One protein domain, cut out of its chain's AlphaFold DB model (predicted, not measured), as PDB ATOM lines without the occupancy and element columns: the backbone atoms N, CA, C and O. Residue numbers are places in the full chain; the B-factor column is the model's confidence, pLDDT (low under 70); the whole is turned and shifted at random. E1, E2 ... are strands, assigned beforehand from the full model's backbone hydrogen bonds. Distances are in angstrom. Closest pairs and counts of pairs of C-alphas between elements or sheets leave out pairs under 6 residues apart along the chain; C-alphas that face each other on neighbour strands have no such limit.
ATOM      1  N   GLY A   2     130.977 125.818 144.160       53.78
ATOM      2  CA  GLY A   2     129.584 126.229 144.368       53.78
ATOM      3  C   GLY A   2     129.433 127.747 144.406       53.78
ATOM      4  O   GLY A   2     130.235 128.426 145.049       53.78
ATOM      5  N   ASN A   3     128.418 128.261 143.724       61.59
ATOM      6  CA  ASN A   3     127.967 129.644 143.802       61.59
ATOM      7  C   ASN A   3     126.822 129.697 144.836       61.59
ATOM      8  O   ASN A   3     125.760 129.126 144.610       61.59
ATOM      9  N   CYS A   4     127.071 130.284 146.006       62.69
ATOM     10  CA  CYS A   4     126.239 130.124 147.208       62.69
ATOM     11  C   CYS A   4     125.153 131.206 147.333       62.69
ATOM     12  O   CYS A   4     124.187 131.040 148.068       62.69
ATOM     13  N   GLN A   5     125.343 132.320 146.631       56.62
ATOM     14  CA  GLN A   5     124.490 133.501 146.567       56.62
ATOM     15  C   GLN A   5     123.931 133.716 145.158       56.62
ATOM     16  O   GLN A   5     123.035 134.539 144.969       56.62
ATOM     17  N   GLY A   6     124.432 132.978 144.165       53.75
ATOM     18  CA  GLY A   6     123.849 132.927 142.836       53.75
ATOM     19  C   GLY A   6     122.378 132.524 142.882       53.75
ATOM     20  O   GLY A   6     121.918 131.803 143.767       53.75
ATOM     21  N   THR A   7     121.624 132.971 141.888       51.84
ATOM     22  CA  THR A   7     120.211 132.610 141.714       51.84
ATOM     23  C   THR A   7     119.977 131.746 140.473       51.84
ATOM     24  O   THR A   7     118.901 131.168 140.338       51.84
ATOM     25  N   THR A   8     120.974 131.606 139.585       46.53
ATOM     26  CA  THR A   8     120.872 130.877 138.307       46.53
ATOM     27  C   THR A   8     122.196 130.219 137.878       46.53
ATOM     28  O   THR A   8     123.262 130.826 137.963       46.53
ATOM     29  N   GLY A   9     122.138 128.971 137.390       54.91
ATOM     30  CA  GLY A   9     123.294 128.189 136.909       54.91
ATOM     31  C   GLY A   9     123.362 126.777 137.512       54.91
ATOM     32  O   GLY A   9     122.657 126.475 138.469       54.91
ATOM     33  N   THR A  10     124.200 125.896 136.955       56.28
ATOM     34  CA  THR A  10     124.301 124.476 137.366       56.28
ATOM     35  C   THR A  10     124.990 124.256 138.716       56.28
ATOM     36  O   THR A  10     124.768 123.232 139.351       56.28
ATOM     37  N   ASP A  11     125.805 125.214 139.163       56.91
ATOM     38  CA  ASP A  11     126.560 125.168 140.425       56.91
ATOM     39  C   ASP A  11     125.946 126.060 141.523       56.91
ATOM     40  O   ASP A  11     126.630 126.432 142.480       56.91
ATOM     41  N   VAL A  12     124.682 126.465 141.370       62.78
ATOM     42  CA  VAL A  12     124.051 127.466 142.232       62.78
ATOM     43  C   VAL A  12     123.281 126.850 143.397       62.78
ATOM     44  O   VAL A  12     122.356 126.064 143.203       62.78
ATOM     45  N   CYS A  13     123.605 127.282 144.613       67.12
ATOM     46  CA  CYS A  13     122.856 126.964 145.821       67.12
ATOM     47  C   CYS A  13     121.629 127.879 145.929       67.12
ATOM     48  O   CYS A  13     121.694 128.979 146.466       67.12
ATOM     49  N   THR A  14     120.497 127.444 145.382       58.97
ATOM     50  CA  THR A  14     119.273 128.253 145.316       58.97
ATOM     51  C   THR A  14     118.656 128.474 146.708       58.97
ATOM     52  O   THR A  14     118.481 127.519 147.454       58.97
ATOM     53  N   ASN A  15     118.257 129.712 147.036       55.59
ATOM     54  CA  ASN A  15     117.488 130.104 148.236       55.59
ATOM     55  C   ASN A  15     118.114 129.773 149.611       55.59
ATOM     56  O   ASN A  15     117.671 128.864 150.310       55.59
ATOM     57  N   GLY A  16     119.079 130.586 150.060       56.78
ATOM     58  CA  GLY A  16     119.514 130.615 151.470       56.78
ATOM     59  C   GLY A  16     120.292 129.379 151.940       56.78
ATOM     60  O   GLY A  16     120.502 129.194 153.139       56.78
ATOM     61  N   LEU A  17     120.716 128.538 150.997       70.75
ATOM     62  CA  LEU A  17     121.512 127.342 151.239       70.75
ATOM     63  C   LEU A  17     122.986 127.704 151.468       70.75
ATOM     64  O   LEU A  17     123.531 128.611 150.845       70.75
ATOM     65  N   PHE A  18     123.653 126.962 152.348       77.31
ATOM     66  CA  PHE A  18     125.096 127.062 152.537       77.31
ATOM     67  C   PHE A  18     125.802 126.283 151.427       77.31
ATOM     68  O   PHE A  18     125.396 125.175 151.078       77.31
ATOM     69  N   CYS A  19     126.919 126.795 150.925       81.62
ATOM     70  CA  CYS A  19     127.877 125.944 150.239       81.62
ATOM     71  C   CYS A  19     128.545 125.017 151.240       81.62
ATOM     72  O   CYS A  19     128.992 125.454 152.300       81.62
ATOM     73  N   VAL A  20     128.676 123.749 150.869       83.88
ATOM     74  CA  VAL A  20     129.397 122.749 151.649       83.88
ATOM     75  C   VAL A  20     130.650 122.289 150.909       83.88
ATOM     76  O   VAL A  20     130.668 122.137 149.681       83.88
ATOM     77  N   LYS A  21     131.712 122.067 151.680       85.00
ATOM     78  CA  LYS A  21     132.920 121.353 151.289       85.00
ATOM     79  C   LYS A  21     133.137 120.198 152.258       85.00
ATOM     80  O   LYS A  21     133.539 120.420 153.398       85.00
ATOM     81  N   LYS A  22     132.930 118.980 151.783       86.06
ATOM     82  CA  LYS A  22     133.258 117.757 152.509       86.06
ATOM     83  C   LYS A  22     134.675 117.349 152.163       86.06
ATOM     84  O   LYS A  22     135.049 117.324 150.989       86.06
ATOM     85  N   THR A  23     135.464 117.073 153.184       87.69
ATOM     86  CA  THR A  23     136.846 116.622 153.063       87.69
ATOM     87  C   THR A  23     136.964 115.279 153.751       87.69
ATOM     88  O   THR A  23     136.586 115.151 154.913       87.69
ATOM     89  N   VAL A  24     137.502 114.289 153.045       89.12
ATOM     90  CA  VAL A  24     137.904 113.017 153.642       89.12
ATOM     91  C   VAL A  24     139.408 112.882 153.484       89.12
ATOM     92  O   VAL A  24     139.904 112.745 152.365       89.12
ATOM     93  N   THR A  25     140.110 112.941 154.609       89.69
ATOM     94  CA  THR A  25     141.554 112.738 154.697       89.69
ATOM     95  C   THR A  25     141.823 111.278 155.000       89.69
ATOM     96  O   THR A  25     141.368 110.746 156.013       89.69
ATOM     97  N   TYR A  26     142.599 110.640 154.142       88.25
ATOM     98  CA  TYR A  26     143.100 109.291 154.331       88.25
ATOM     99  C   TYR A  26     144.565 109.359 154.742       88.25
ATOM    100  O   TYR A  26     145.331 110.169 154.225       88.25
ATOM    101  N   SER A  27     144.959 108.502 155.675       89.81
ATOM    102  CA  SER A  27     146.329 108.371 156.148       89.81
ATOM    103  C   SER A  27     146.695 106.898 156.211       89.81
ATOM    104  O   SER A  27     145.985 106.116 156.836       89.81
ATOM    105  N   VAL A  28     147.825 106.523 155.622       88.19
ATOM    106  CA  VAL A  28     148.388 105.174 155.717       88.19
ATOM    107  C   VAL A  28     149.799 105.266 156.284       88.19
ATOM    108  O   VAL A  28     150.646 105.963 155.731       88.19
ATOM    109  N   ALA A  29     150.051 104.572 157.390       85.94
ATOM    110  CA  ALA A  29     151.353 104.493 158.038       85.94
ATOM    111  C   ALA A  29     151.983 103.120 157.780       85.94
ATOM    112  O   ALA A  29     151.470 102.105 158.243       85.94
ATOM    113  N   VAL A  30     153.107 103.080 157.060       83.75
ATOM    114  CA  VAL A  30     153.893 101.860 156.824       83.75
ATOM    115  C   VAL A  30     155.310 102.097 157.329       83.75
ATOM    116  O   VAL A  30     156.031 102.954 156.814       83.75
ATOM    117  N   LYS A  31     155.731 101.322 158.337       84.00
ATOM    118  CA  LYS A  31     157.007 101.523 159.047       84.00
ATOM    119  C   LYS A  31     157.102 102.962 159.593       84.00
ATOM    120  O   LYS A  31     156.233 103.374 160.349       84.00
ATOM    121  N   ALA A  32     158.134 103.714 159.206       79.56
ATOM    122  CA  ALA A  32     158.362 105.104 159.607       79.56
ATOM    123  C   ALA A  32     157.774 106.139 158.623       79.56
ATOM    124  O   ALA A  32     157.980 107.337 158.804       79.56
ATOM    125  N   ILE A  33     157.070 105.706 157.571       81.75
ATOM    126  CA  ILE A  33     156.549 106.594 156.525       81.75
ATOM    127  C   ILE A  33     155.030 106.696 156.660       81.75
ATOM    128  O   ILE A  33     154.333 105.685 156.734       81.75
ATOM    129  N   THR A  34     154.518 107.927 156.670       85.00
ATOM    130  CA  THR A  34     153.078 108.208 156.666       85.00
ATOM    131  C   THR A  34     152.692 108.895 155.363       85.00
ATOM    132  O   THR A  34     153.169 109.990 155.076       85.00
ATOM    133  N   PHE A  35     151.801 108.274 154.598       84.75
ATOM    134  CA  PHE A  35     151.188 108.853 153.407       84.75
ATOM    135  C   PHE A  35     149.836 109.443 153.776       84.75
ATOM    136  O   PHE A  35     149.041 108.766 154.426       84.75
ATOM    137  N   LYS A  36     149.564 110.681 153.359       88.00
ATOM    138  CA  LYS A  36     148.273 111.345 153.563       88.00
ATOM    139  C   LYS A  36     147.760 111.916 152.252       88.00
ATOM    140  O   LYS A  36     148.537 112.504 151.506       88.00
ATOM    141  N   TRP A  37     146.468 111.761 151.990       86.81
ATOM    142  CA  TRP A  37     145.807 112.396 150.855       86.81
ATOM    143  C   TRP A  37     144.374 112.777 151.205       86.81
ATOM    144  O   TRP A  37     143.710 112.102 151.992       86.81
ATOM    145  N   ASP A  38     143.896 113.849 150.584       85.94
ATOM    146  CA  ASP A  38     142.540 114.343 150.772       85.94
ATOM    147  C   ASP A  38     141.695 114.083 149.532       85.94
ATOM    148  O   ASP A  38     142.143 114.244 148.396       85.94
ATOM    149  N   THR A  39     140.434 113.749 149.764       85.69
ATOM    150  CA  THR A  39     139.389 113.783 148.742       85.69
ATOM    151  C   THR A  39     138.357 114.828 149.121       85.69
ATOM    152  O   THR A  39     138.089 115.060 150.302       85.69
ATOM    153  N   TYR A  40     137.795 115.488 148.110       81.25
ATOM    154  CA  TYR A  40     136.912 116.626 148.304       81.25
ATOM    155  C   TYR A  40     135.610 116.441 147.538       81.25
ATOM    156  O   TYR A  40     135.623 116.172 146.338       81.25
ATOM    157  N   THR A  41     134.493 116.690 148.211       83.19
ATOM    158  CA  THR A  41     133.171 116.787 147.589       83.19
ATOM    159  C   THR A  41     132.595 118.161 147.893       83.19
ATOM    160  O   THR A  41     132.644 118.633 149.028       83.19
ATOM    161  N   LYS A  42     132.084 118.842 146.871       80.88
ATOM    162  CA  LYS A  42     131.534 120.197 146.978       80.88
ATOM    163  C   LYS A  42     130.062 120.163 146.591       80.88
ATOM    164  O   LYS A  42     129.690 119.391 145.714       80.88
ATOM    165  N   GLY A  43     129.251 120.998 147.226       77.81
ATOM    166  CA  GLY A  43     127.827 121.094 146.923       77.81
ATOM    167  C   GLY A  43     127.134 122.185 147.727       77.81
ATOM    168  O   GLY A  43     127.790 123.103 148.224       77.81
ATOM    169  N   CYS A  44     125.822 122.035 147.877       79.25
ATOM    170  CA  CYS A  44     124.933 122.941 148.600       79.25
ATOM    171  C   CYS A  44     124.194 122.172 149.705       79.25
ATOM    172  O   CYS A  44     123.840 121.013 149.501       79.25
ATOM    173  N   ALA A  45     123.955 122.800 150.856       78.94
ATOM    174  CA  ALA A  45     123.287 122.183 151.999       78.94
ATOM    175  C   ALA A  45     122.445 123.200 152.794       78.94
ATOM    176  O   ALA A  45     122.900 124.306 153.083       78.94
ATOM    177  N   SER A  46     121.222 122.816 153.174       77.38
ATOM    178  CA  SER A  46     120.343 123.566 154.098       77.38
ATOM    179  C   SER A  46     120.549 123.180 155.560       77.38
ATOM    180  O   SER A  46     120.202 123.943 156.459       77.38
ATOM    181  N   VAL A  47     121.059 121.970 155.783       81.12
ATOM    182  CA  VAL A  47     121.255 121.343 157.089       81.12
ATOM    183  C   VAL A  47     122.551 120.544 157.082       81.12
ATOM    184  O   VAL A  47     123.082 120.178 156.029       81.12
ATOM    185  N   ARG A  48     123.060 120.234 158.271       79.69
ATOM    186  CA  ARG A  48     124.193 119.327 158.429       79.69
ATOM    187  C   ARG A  48     123.764 117.895 158.123       79.69
ATOM    188  O   ARG A  48     122.974 117.327 158.864       79.69
ATOM    189  N   GLU A  49     124.309 117.280 157.076       75.75
ATOM    190  CA  GLU A  49     123.916 115.914 156.678       75.75
ATOM    191  C   GLU A  49     124.196 114.852 157.751       75.75
ATOM    192  O   GLU A  49     123.461 113.877 157.851       75.75
ATOM    193  N   HIS A  50     125.227 115.043 158.578       75.50
ATOM    194  CA  HIS A  50     125.617 114.052 159.583       75.50
ATOM    195  C   HIS A  50     124.676 113.976 160.795       75.50
ATOM    196  O   HIS A  50     124.646 112.952 161.470       75.50
ATOM    197  N   ASN A  51     123.948 115.049 161.122       81.94
ATOM    198  CA  ASN A  51     123.099 115.096 162.322       81.94
ATOM    199  C   ASN A  51     121.796 115.897 162.163       81.94
ATOM    200  O   ASN A  51     121.093 116.112 163.146       81.94
ATOM    201  N   GLY A  52     121.483 116.374 160.959       81.25
ATOM    202  CA  GLY A  52     120.285 117.160 160.656       81.25
ATOM    203  C   GLY A  52     120.236 118.544 161.309       81.25
ATOM    204  O   GLY A  52     119.224 119.231 161.197       81.25
ATOM    205  N   ALA A  53     121.291 118.975 162.005       81.56
ATOM    206  CA  ALA A  53     121.268 120.228 162.742       81.56
ATOM    207  C   ALA A  53     121.440 121.443 161.818       81.56
ATOM    208  O   ALA A  53     121.996 121.351 160.720       81.56
ATOM    209  N   VAL A  54     121.006 122.610 162.303       80.94
ATOM    210  CA  VAL A  54     121.133 123.880 161.575       80.94
ATOM    211  C   VAL A  54     122.603 124.139 161.241       80.94
ATOM    212  O   VAL A  54     123.489 123.973 162.092       80.94
ATOM    213  N   THR A  55     122.853 124.496 159.985       78.50
ATOM    214  CA  THR A  55     124.165 124.868 159.453       78.50
ATOM    215  C   THR A  55     124.554 126.275 159.888       78.50
ATOM    216  O   THR A  55     123.743 127.197 159.839       78.50
ATOM    217  N   THR A  56     125.813 126.454 160.289       80.06
ATOM    218  CA  THR A  56     126.427 127.773 160.490       80.06
ATOM    219  C   THR A  56     127.698 127.883 159.650       80.06
ATOM    220  O   THR A  56     128.177 126.883 159.118       80.06
ATOM    221  N   ASN A  57     128.229 129.098 159.483       81.62
ATOM    222  CA  ASN A  57     129.426 129.358 158.677       81.62
ATOM    223  C   ASN A  57     130.694 128.877 159.413       81.62
ATOM    224  O   ASN A  57     131.417 129.672 160.011       81.62
ATOM    225  N   THR A  58     130.898 127.560 159.468       83.25
ATOM    226  CA  THR A  58     131.996 126.913 160.192       83.25
ATOM    227  C   THR A  58     132.298 125.512 159.645       83.25
ATOM    228  O   THR A  58     131.571 124.973 158.807       83.25
ATOM    229  N   CYS A  59     133.385 124.916 160.134       85.06
ATOM    230  CA  CYS A  59     133.764 123.535 159.864       85.06
ATOM    231  C   CYS A  59     133.433 122.629 161.048       85.06
ATOM    232  O   CYS A  59     133.667 122.985 162.201       85.06
ATOM    233  N   TYR A  60     132.954 121.429 160.742       85.75
ATOM    234  CA  TYR A  60     132.636 120.396 161.715       85.75
ATOM    235  C   TYR A  60     133.453 119.145 161.428       85.75
ATOM    236  O   TYR A  60     133.450 118.633 160.307       85.75
ATOM    237  N   ASP A  61     134.123 118.640 162.457       88.38
ATOM    238  CA  ASP A  61     134.729 117.317 162.427       88.38
ATOM    239  C   ASP A  61     133.628 116.269 162.605       88.38
ATOM    240  O   ASP A  61     132.943 116.239 163.626       88.38
ATOM    241  N   ILE A  62     133.430 115.444 161.578       89.12
ATOM    242  CA  ILE A  62     132.353 114.447 161.530       89.12
ATOM    243  C   ILE A  62     132.771 113.186 162.273       89.12
ATOM    244  O   ILE A  62     131.983 112.570 162.984       89.12
ATOM    245  N   GLY A  63     134.034 112.802 162.111       88.19
ATOM    246  CA  GLY A  63     134.579 111.650 162.795       88.19
ATOM    247  C   GLY A  63     135.922 111.223 162.241       88.19
ATOM    248  O   GLY A  63     136.330 111.613 161.144       88.19
ATOM    249  N   THR A  64     136.578 110.372 163.022       89.19
ATOM    250  CA  THR A  64     137.844 109.745 162.665       89.19
ATOM    251  C   THR A  64     137.731 108.248 162.893       89.19
ATOM    252  O   THR A  64     137.362 107.801 163.975       89.19
ATOM    253  N   THR A  65     138.063 107.466 161.873       90.75
ATOM    254  CA  THR A  65     138.265 106.024 161.981       90.75
ATOM    255  C   THR A  65     139.758 105.757 162.033       90.75
ATOM    256  O   THR A  65     140.482 106.141 161.119       90.75
ATOM    257  N   ASP A  66     140.215 105.085 163.084       90.69
ATOM    258  CA  ASP A  66     141.610 104.682 163.253       90.69
ATOM    259  C   ASP A  66     141.687 103.153 163.343       90.69
ATOM    260  O   ASP A  66     141.074 102.528 164.209       90.69
ATOM    261  N   LYS A  67     142.401 102.542 162.398       88.69
ATOM    262  CA  LYS A  67     142.691 101.103 162.335       88.69
ATOM    263  C   LYS A  67     144.197 100.844 162.484       88.69
ATOM    264  O   LYS A  67     144.706  99.844 161.982       88.69
ATOM    265  N   GLY A  68     144.925 101.756 163.133       84.50
ATOM    266  CA  GLY A  68     146.370 101.695 163.349       84.50
ATOM    267  C   GLY A  68     147.153 102.110 162.105       84.50
ATOM    268  O   GLY A  68     147.630 103.240 162.007       84.50
ATOM    269  N   THR A  69     147.269 101.197 161.139       85.81
ATOM    270  CA  THR A  69     147.973 101.417 159.860       85.81
ATOM    271  C   THR A  69     147.201 102.358 158.942       85.81
ATOM    272  O   THR A  69     147.799 103.064 158.139       85.81
ATOM    273  N   TYR A  70     145.877 102.381 159.058       86.31
ATOM    274  CA  TYR A  70     144.985 103.187 158.232       86.31
ATOM    275  C   TYR A  70     144.153 104.106 159.118       86.31
ATOM    276  O   TYR A  70     143.540 103.646 160.083       86.31
ATOM    277  N   LYS A  71     144.107 105.392 158.774       91.12
ATOM    278  CA  LYS A  71     143.221 106.369 159.402       91.12
ATOM    279  C   LYS A  71     142.418 107.107 158.344       91.12
ATOM    280  O   LYS A  71     142.941 107.446 157.283       91.12
ATOM    281  N   THR A  72     141.171 107.402 158.663       91.81
ATOM    282  CA  THR A  72     140.297 108.260 157.865       91.81
ATOM    283  C   THR A  72     139.702 109.309 158.770       91.81
ATOM    284  O   THR A  72     139.155 108.950 159.807       91.81
ATOM    285  N   SER A  73     139.756 110.576 158.385       91.38
ATOM    286  CA  SER A  73     139.027 111.644 159.067       91.38
ATOM    287  C   SER A  73     138.144 112.392 158.085       91.38
ATOM    288  O   SER A  73     138.576 112.708 156.976       91.38
ATOM    289  N   SER A  74     136.922 112.695 158.505       89.56
ATOM    290  CA  SER A  74     135.940 113.418 157.704       89.56
ATOM    291  C   SER A  74     135.615 114.758 158.351       89.56
ATOM    292  O   SER A  74     135.359 114.830 159.553       89.56
ATOM    293  N   ARG A  75     135.613 115.817 157.541       88.94
ATOM    294  CA  ARG A  75     135.303 117.187 157.954       88.94
ATOM    295  C   ARG A  75     134.401 117.856 156.926       88.94
ATOM    296  O   ARG A  75     134.748 117.894 155.746       88.94
ATOM    297  N   ASP A  76     133.326 118.474 157.400       88.88
ATOM    298  CA  ASP A  76     132.404 119.242 156.566       88.88
ATOM    299  C   ASP A  76     132.497 120.725 156.914       88.88
ATOM    300  O   ASP A  76     132.262 121.125 158.051       88.88
ATOM    301  N   CYS A  77     132.832 121.552 155.929       84.75
ATOM    302  CA  CYS A  77     132.874 123.002 156.063       84.75
ATOM    303  C   CYS A  77     131.706 123.637 155.325       84.75
ATOM    304  O   CYS A  77     131.502 123.353 154.144       84.75
ATOM    305  N   TYR A  78     130.981 124.518 156.005       85.44
ATOM    306  CA  TYR A  78     129.826 125.227 155.469       85.44
ATOM    307  C   TYR A  78     130.098 126.722 155.431       85.44
ATOM    308  O   TYR A  78     130.697 127.268 156.353       85.44
ATOM    309  N   CYS A  79     129.649 127.384 154.373       81.38
ATOM    310  CA  CYS A  79     129.856 128.813 154.189       81.38
ATOM    311  C   CYS A  79     128.818 129.424 153.241       81.38
ATOM    312  O   CYS A  79     128.200 128.719 152.450       81.38
ATOM    313  N   GLN A  80     128.583 130.734 153.357       77.38
ATOM    314  CA  GLN A  80     127.513 131.443 152.627       77.38
ATOM    315  C   GLN A  80     128.033 132.439 151.584       77.38
ATOM    316  O   GLN A  80     127.243 133.060 150.883       77.38
ATOM    317  N   THR A  81     129.351 132.606 151.479       71.19
ATOM    318  CA  THR A  81     129.983 133.473 150.475       71.19
ATOM    319  C   THR A  81     130.248 132.687 149.201       71.19
ATOM    320  O   THR A  81     130.682 131.540 149.274       71.19
ATOM    321  N   ASP A  82     130.053 133.299 148.037       63.69
ATOM    322  CA  ASP A  82     130.306 132.635 146.760       63.69
ATOM    323  C   ASP A  82     131.704 132.037 146.661       63.69
ATOM    324  O   ASP A  82     132.702 132.638 147.062       63.69
ATOM    325  N   PHE A  83     131.764 130.815 146.131       63.47
ATOM    326  CA  PHE A  83     133.000 130.073 145.924       63.47
ATOM    327  C   PHE A  83     133.827 129.864 147.203       63.47
ATOM    328  O   PHE A  83     134.999 129.520 147.118       63.47
ATOM    329  N   CYS A  84     133.262 129.985 148.406       69.38
ATOM    330  CA  CYS A  84     133.993 129.748 149.658       69.38
ATOM    331  C   CYS A  84     134.486 128.290 149.802       69.38
ATOM    332  O   CYS A  84     135.542 128.028 150.383       69.38
ATOM    333  N   ASN A  85     133.789 127.335 149.172       67.88
ATOM    334  CA  ASN A  85     134.223 125.941 149.054       67.88
ATOM    335  C   ASN A  85     135.294 125.719 147.964       67.88
ATOM    336  O   ASN A  85     135.686 124.577 147.704       67.88
ATOM    337  N   SER A  86     135.772 126.776 147.295       63.88
ATOM    338  CA  SER A  86     136.864 126.724 146.313       63.88
ATOM    339  C   SER A  86     138.193 126.361 146.956       63.88
ATOM    340  O   SER A  86     138.912 125.531 146.397       63.88
ATOM    341  N   SER A  87     138.452 126.923 148.139       57.56
ATOM    342  CA  SER A  87     139.724 126.844 148.840       57.56
ATOM    343  C   SER A  87     140.137 125.389 149.028       57.56
ATOM    344  O   SER A  87     139.445 124.591 149.660       57.56
ATOM    345  N   THR A  88     141.272 125.001 148.453       53.47
ATOM    346  CA  THR A  88     142.040 123.858 148.946       53.47
ATOM    347  C   THR A  88     142.445 124.226 150.365       53.47
ATOM    348  O   THR A  88     143.119 125.233 150.559       53.47
ATOM    349  N   SER A  89     141.990 123.467 151.366       46.19
ATOM    350  CA  SER A  89     142.594 123.616 152.686       46.19
ATOM    351  C   SER A  89     144.002 123.086 152.475       46.19
ATOM    352  O   SER A  89     144.170 121.904 152.187       46.19
ATOM    353  N   ILE A  90     144.981 123.986 152.418       41.66
ATOM    354  CA  ILE A  90     146.379 123.614 152.256       41.66
ATOM    355  C   ILE A  90     146.762 123.001 153.596       41.66
ATOM    356  O   ILE A  90     147.206 123.694 154.510       41.66
ATOM    357  N   VAL A  91     146.510 121.703 153.754       41.59
ATOM    358  CA  VAL A  91     147.092 120.938 154.845       41.59
ATOM    359  C   VAL A  91     148.572 120.849 154.497       41.59
ATOM    360  O   VAL A  91     148.988 120.000 153.710       41.59
ATOM    361  N   PHE A  92     149.356 121.802 155.009       35.66
ATOM    362  CA  PHE A  92     150.813 121.756 154.970       35.66
ATOM    363  C   PHE A  92     151.242 120.411 155.559       35.66
ATOM    364  O   PHE A  92     151.269 120.215 156.774       35.66
ATOM    365  N   SER A  93     151.542 119.452 154.687       39.69
ATOM    366  CA  SER A  93     152.209 118.223 155.081       39.69
ATOM    367  C   SER A  93     153.658 118.598 155.343       39.69
ATOM    368  O   SER A  93     154.481 118.616 154.432       39.69
ATOM    369  N   VAL A  94     153.955 118.986 156.583       39.53
ATOM    370  CA  VAL A  94     155.334 119.124 157.048       39.53
ATOM    371  C   VAL A  94     155.938 117.723 157.026       39.53
ATOM    372  O   VAL A  94     155.658 116.895 157.891       39.53
ATOM    373  N   VAL A  95     156.713 117.428 155.985       42.50
ATOM    374  CA  VAL A  95     157.542 116.225 155.916       42.50
ATOM    375  C   VAL A  95     158.749 116.473 156.816       42.50
ATOM    376  O   VAL A  95     159.747 117.051 156.394       42.50
ATOM    377  N   THR A  96     158.651 116.088 158.087       39.28
ATOM    378  CA  THR A  96     159.787 116.141 159.012       39.28
ATOM    379  C   THR A  96     160.715 114.964 158.708       39.28
ATOM    380  O   THR A  96     160.482 113.844 159.161       39.28
ATOM    381  N   ILE A  97     161.762 115.192 157.912       45.19
ATOM    382  CA  ILE A  97     162.850 114.223 157.735       45.19
ATOM    383  C   ILE A  97     163.781 114.361 158.945       45.19
ATOM    384  O   ILE A  97     164.601 115.274 159.010       45.19
ATOM    385  N   LEU A  98     163.635 113.472 159.930       43.78
ATOM    386  CA  LEU A  98     164.594 113.323 161.026       43.78
ATOM    387  C   LEU A  98     165.859 112.643 160.483       43.78
ATOM    388  O   LEU A  98     165.933 111.419 160.404       43.78
ATOM    389  N   PHE A  99     166.857 113.439 160.099       40.41
ATOM    390  CA  PHE A  99     168.218 112.946 159.898       40.41
ATOM    391  C   PHE A  99     168.838 112.653 161.269       40.41
ATOM    392  O   PHE A  99     169.336 113.549 161.947       40.41
ATOM    393  N   THR A 100     168.817 111.391 161.694       44.19
ATOM    394  CA  THR A 100     169.692 110.922 162.772       44.19
ATOM    395  C   THR A 100     171.114 110.843 162.225       44.19
ATOM    396  O   THR A 100     171.492 109.857 161.593       44.19
ATOM    397  N   MET A 101     171.894 111.903 162.445       43.06
ATOM    398  CA  MET A 101     173.352 111.871 162.338       43.06
ATOM    399  C   MET A 101     173.884 110.921 163.419       43.06
ATOM    400  O   MET A 101     174.046 111.308 164.574       43.06
ATOM    401  N   VAL A 102     174.116 109.662 163.053       46.53
ATOM    402  CA  VAL A 102     175.000 108.769 163.807       46.53
ATOM    403  C   VAL A 102     176.409 109.070 163.308       46.53
ATOM    404  O   VAL A 102     176.794 108.603 162.240       46.53
ATOM    405  N   TYR A 103     177.151 109.896 164.043       42.19
ATOM    406  CA  TYR A 103     178.605 109.945 163.918       42.19
ATOM    407  C   TYR A 103     179.188 109.019 164.984       42.19
ATOM    408  O   TYR A 103     178.950 109.218 166.177       42.19
ATOM    409  N   PHE A 104     179.878 107.982 164.512       38.72
ATOM    410  CA  PHE A 104     180.785 107.130 165.275       38.72
ATOM    411  C   PHE A 104     182.216 107.607 165.014       38.72
ATOM    412  O   PHE A 104     182.456 108.085 163.878       38.72
TER     413      PHE A 104
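Overview. This is residues 2 to 104 of the 104 residues of an uncharacterized protein of Heligmosomoides polygyrus (UniProt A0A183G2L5). A long, twisted sheet of four strands is made of two hairpins side by side, E1 with E2 and E3 with E4, their tight turns toward one end. At the other end lie the stretch before E1 and the long loop from E2 to E3, and past E4 a tail runs back along the sheet and beyond it, where residues 98 to 104 stick out. The printed part has 103 residues with no named helix and four named strands, E1 E2 E3 E4 along the chain; across the sheet the order is E2 E1 E4 E3, antiparallel throughout. The class is all strand, though 44 of the 103 residues, under half, are in named elements. The whole is loose, with a radius of gyration of the C-alphas of 18.2 A, and spans 69 by 24 by 21 A, the tail making its length.

Along the chain. Find C-alpha 18 at (125.096, 127.062, 152.537); from there E1, residues 18 to 30, runs 38.5 A to C-alpha 30 at (153.893, 101.860, 156.824). E2, residues 33 to 45, comes back over 37.0 A and bends by 51 degrees at residue 42. Look next at E3, residues 59 to 66, which is 20.7 A long. E4, residues 70 to 79, runs 30.0 A and ends at C-alpha 79, at (129.856, 128.813, 154.189).

Arrangement. Begin with the inner strands E1 and E4, antiparallel neighbours at 164 degrees between their directions. Their C-alphas 22 and 76 face each other at 4.4 A, and N 23 and O 75 are within hydrogen-bond range at 2.8 A. On the other side of E1, the edge strand E2 forms a hairpin with it, antiparallel at 164 degrees; look at C-alphas 34 and 29, which face each other at 4.3 A, and at N 26 and O 37, 2.8 A apart. E3, the other edge strand, forms a hairpin with E4, antiparallel at 171 degrees; C-alphas 77 and 59 face each other at 3.9 A, and N 62 and O 74 are 2.9 A apart. E2 and E3 are apart.

Size, cuts and confidence. The two farthest C-alphas, those of Thr 8 and Phe 104, are 69.9 A apart. The printed part has no cut and ends at residue 104, the chain's last. The links E1 to E2 and E3 to E4 are tight, while E2 to E3, with 13 residues between them, is long. Look for low confidence at residues 2 to 16 and 82 to 104, where the model's pLDDT is under 70; the mean of the printed part is 72.1.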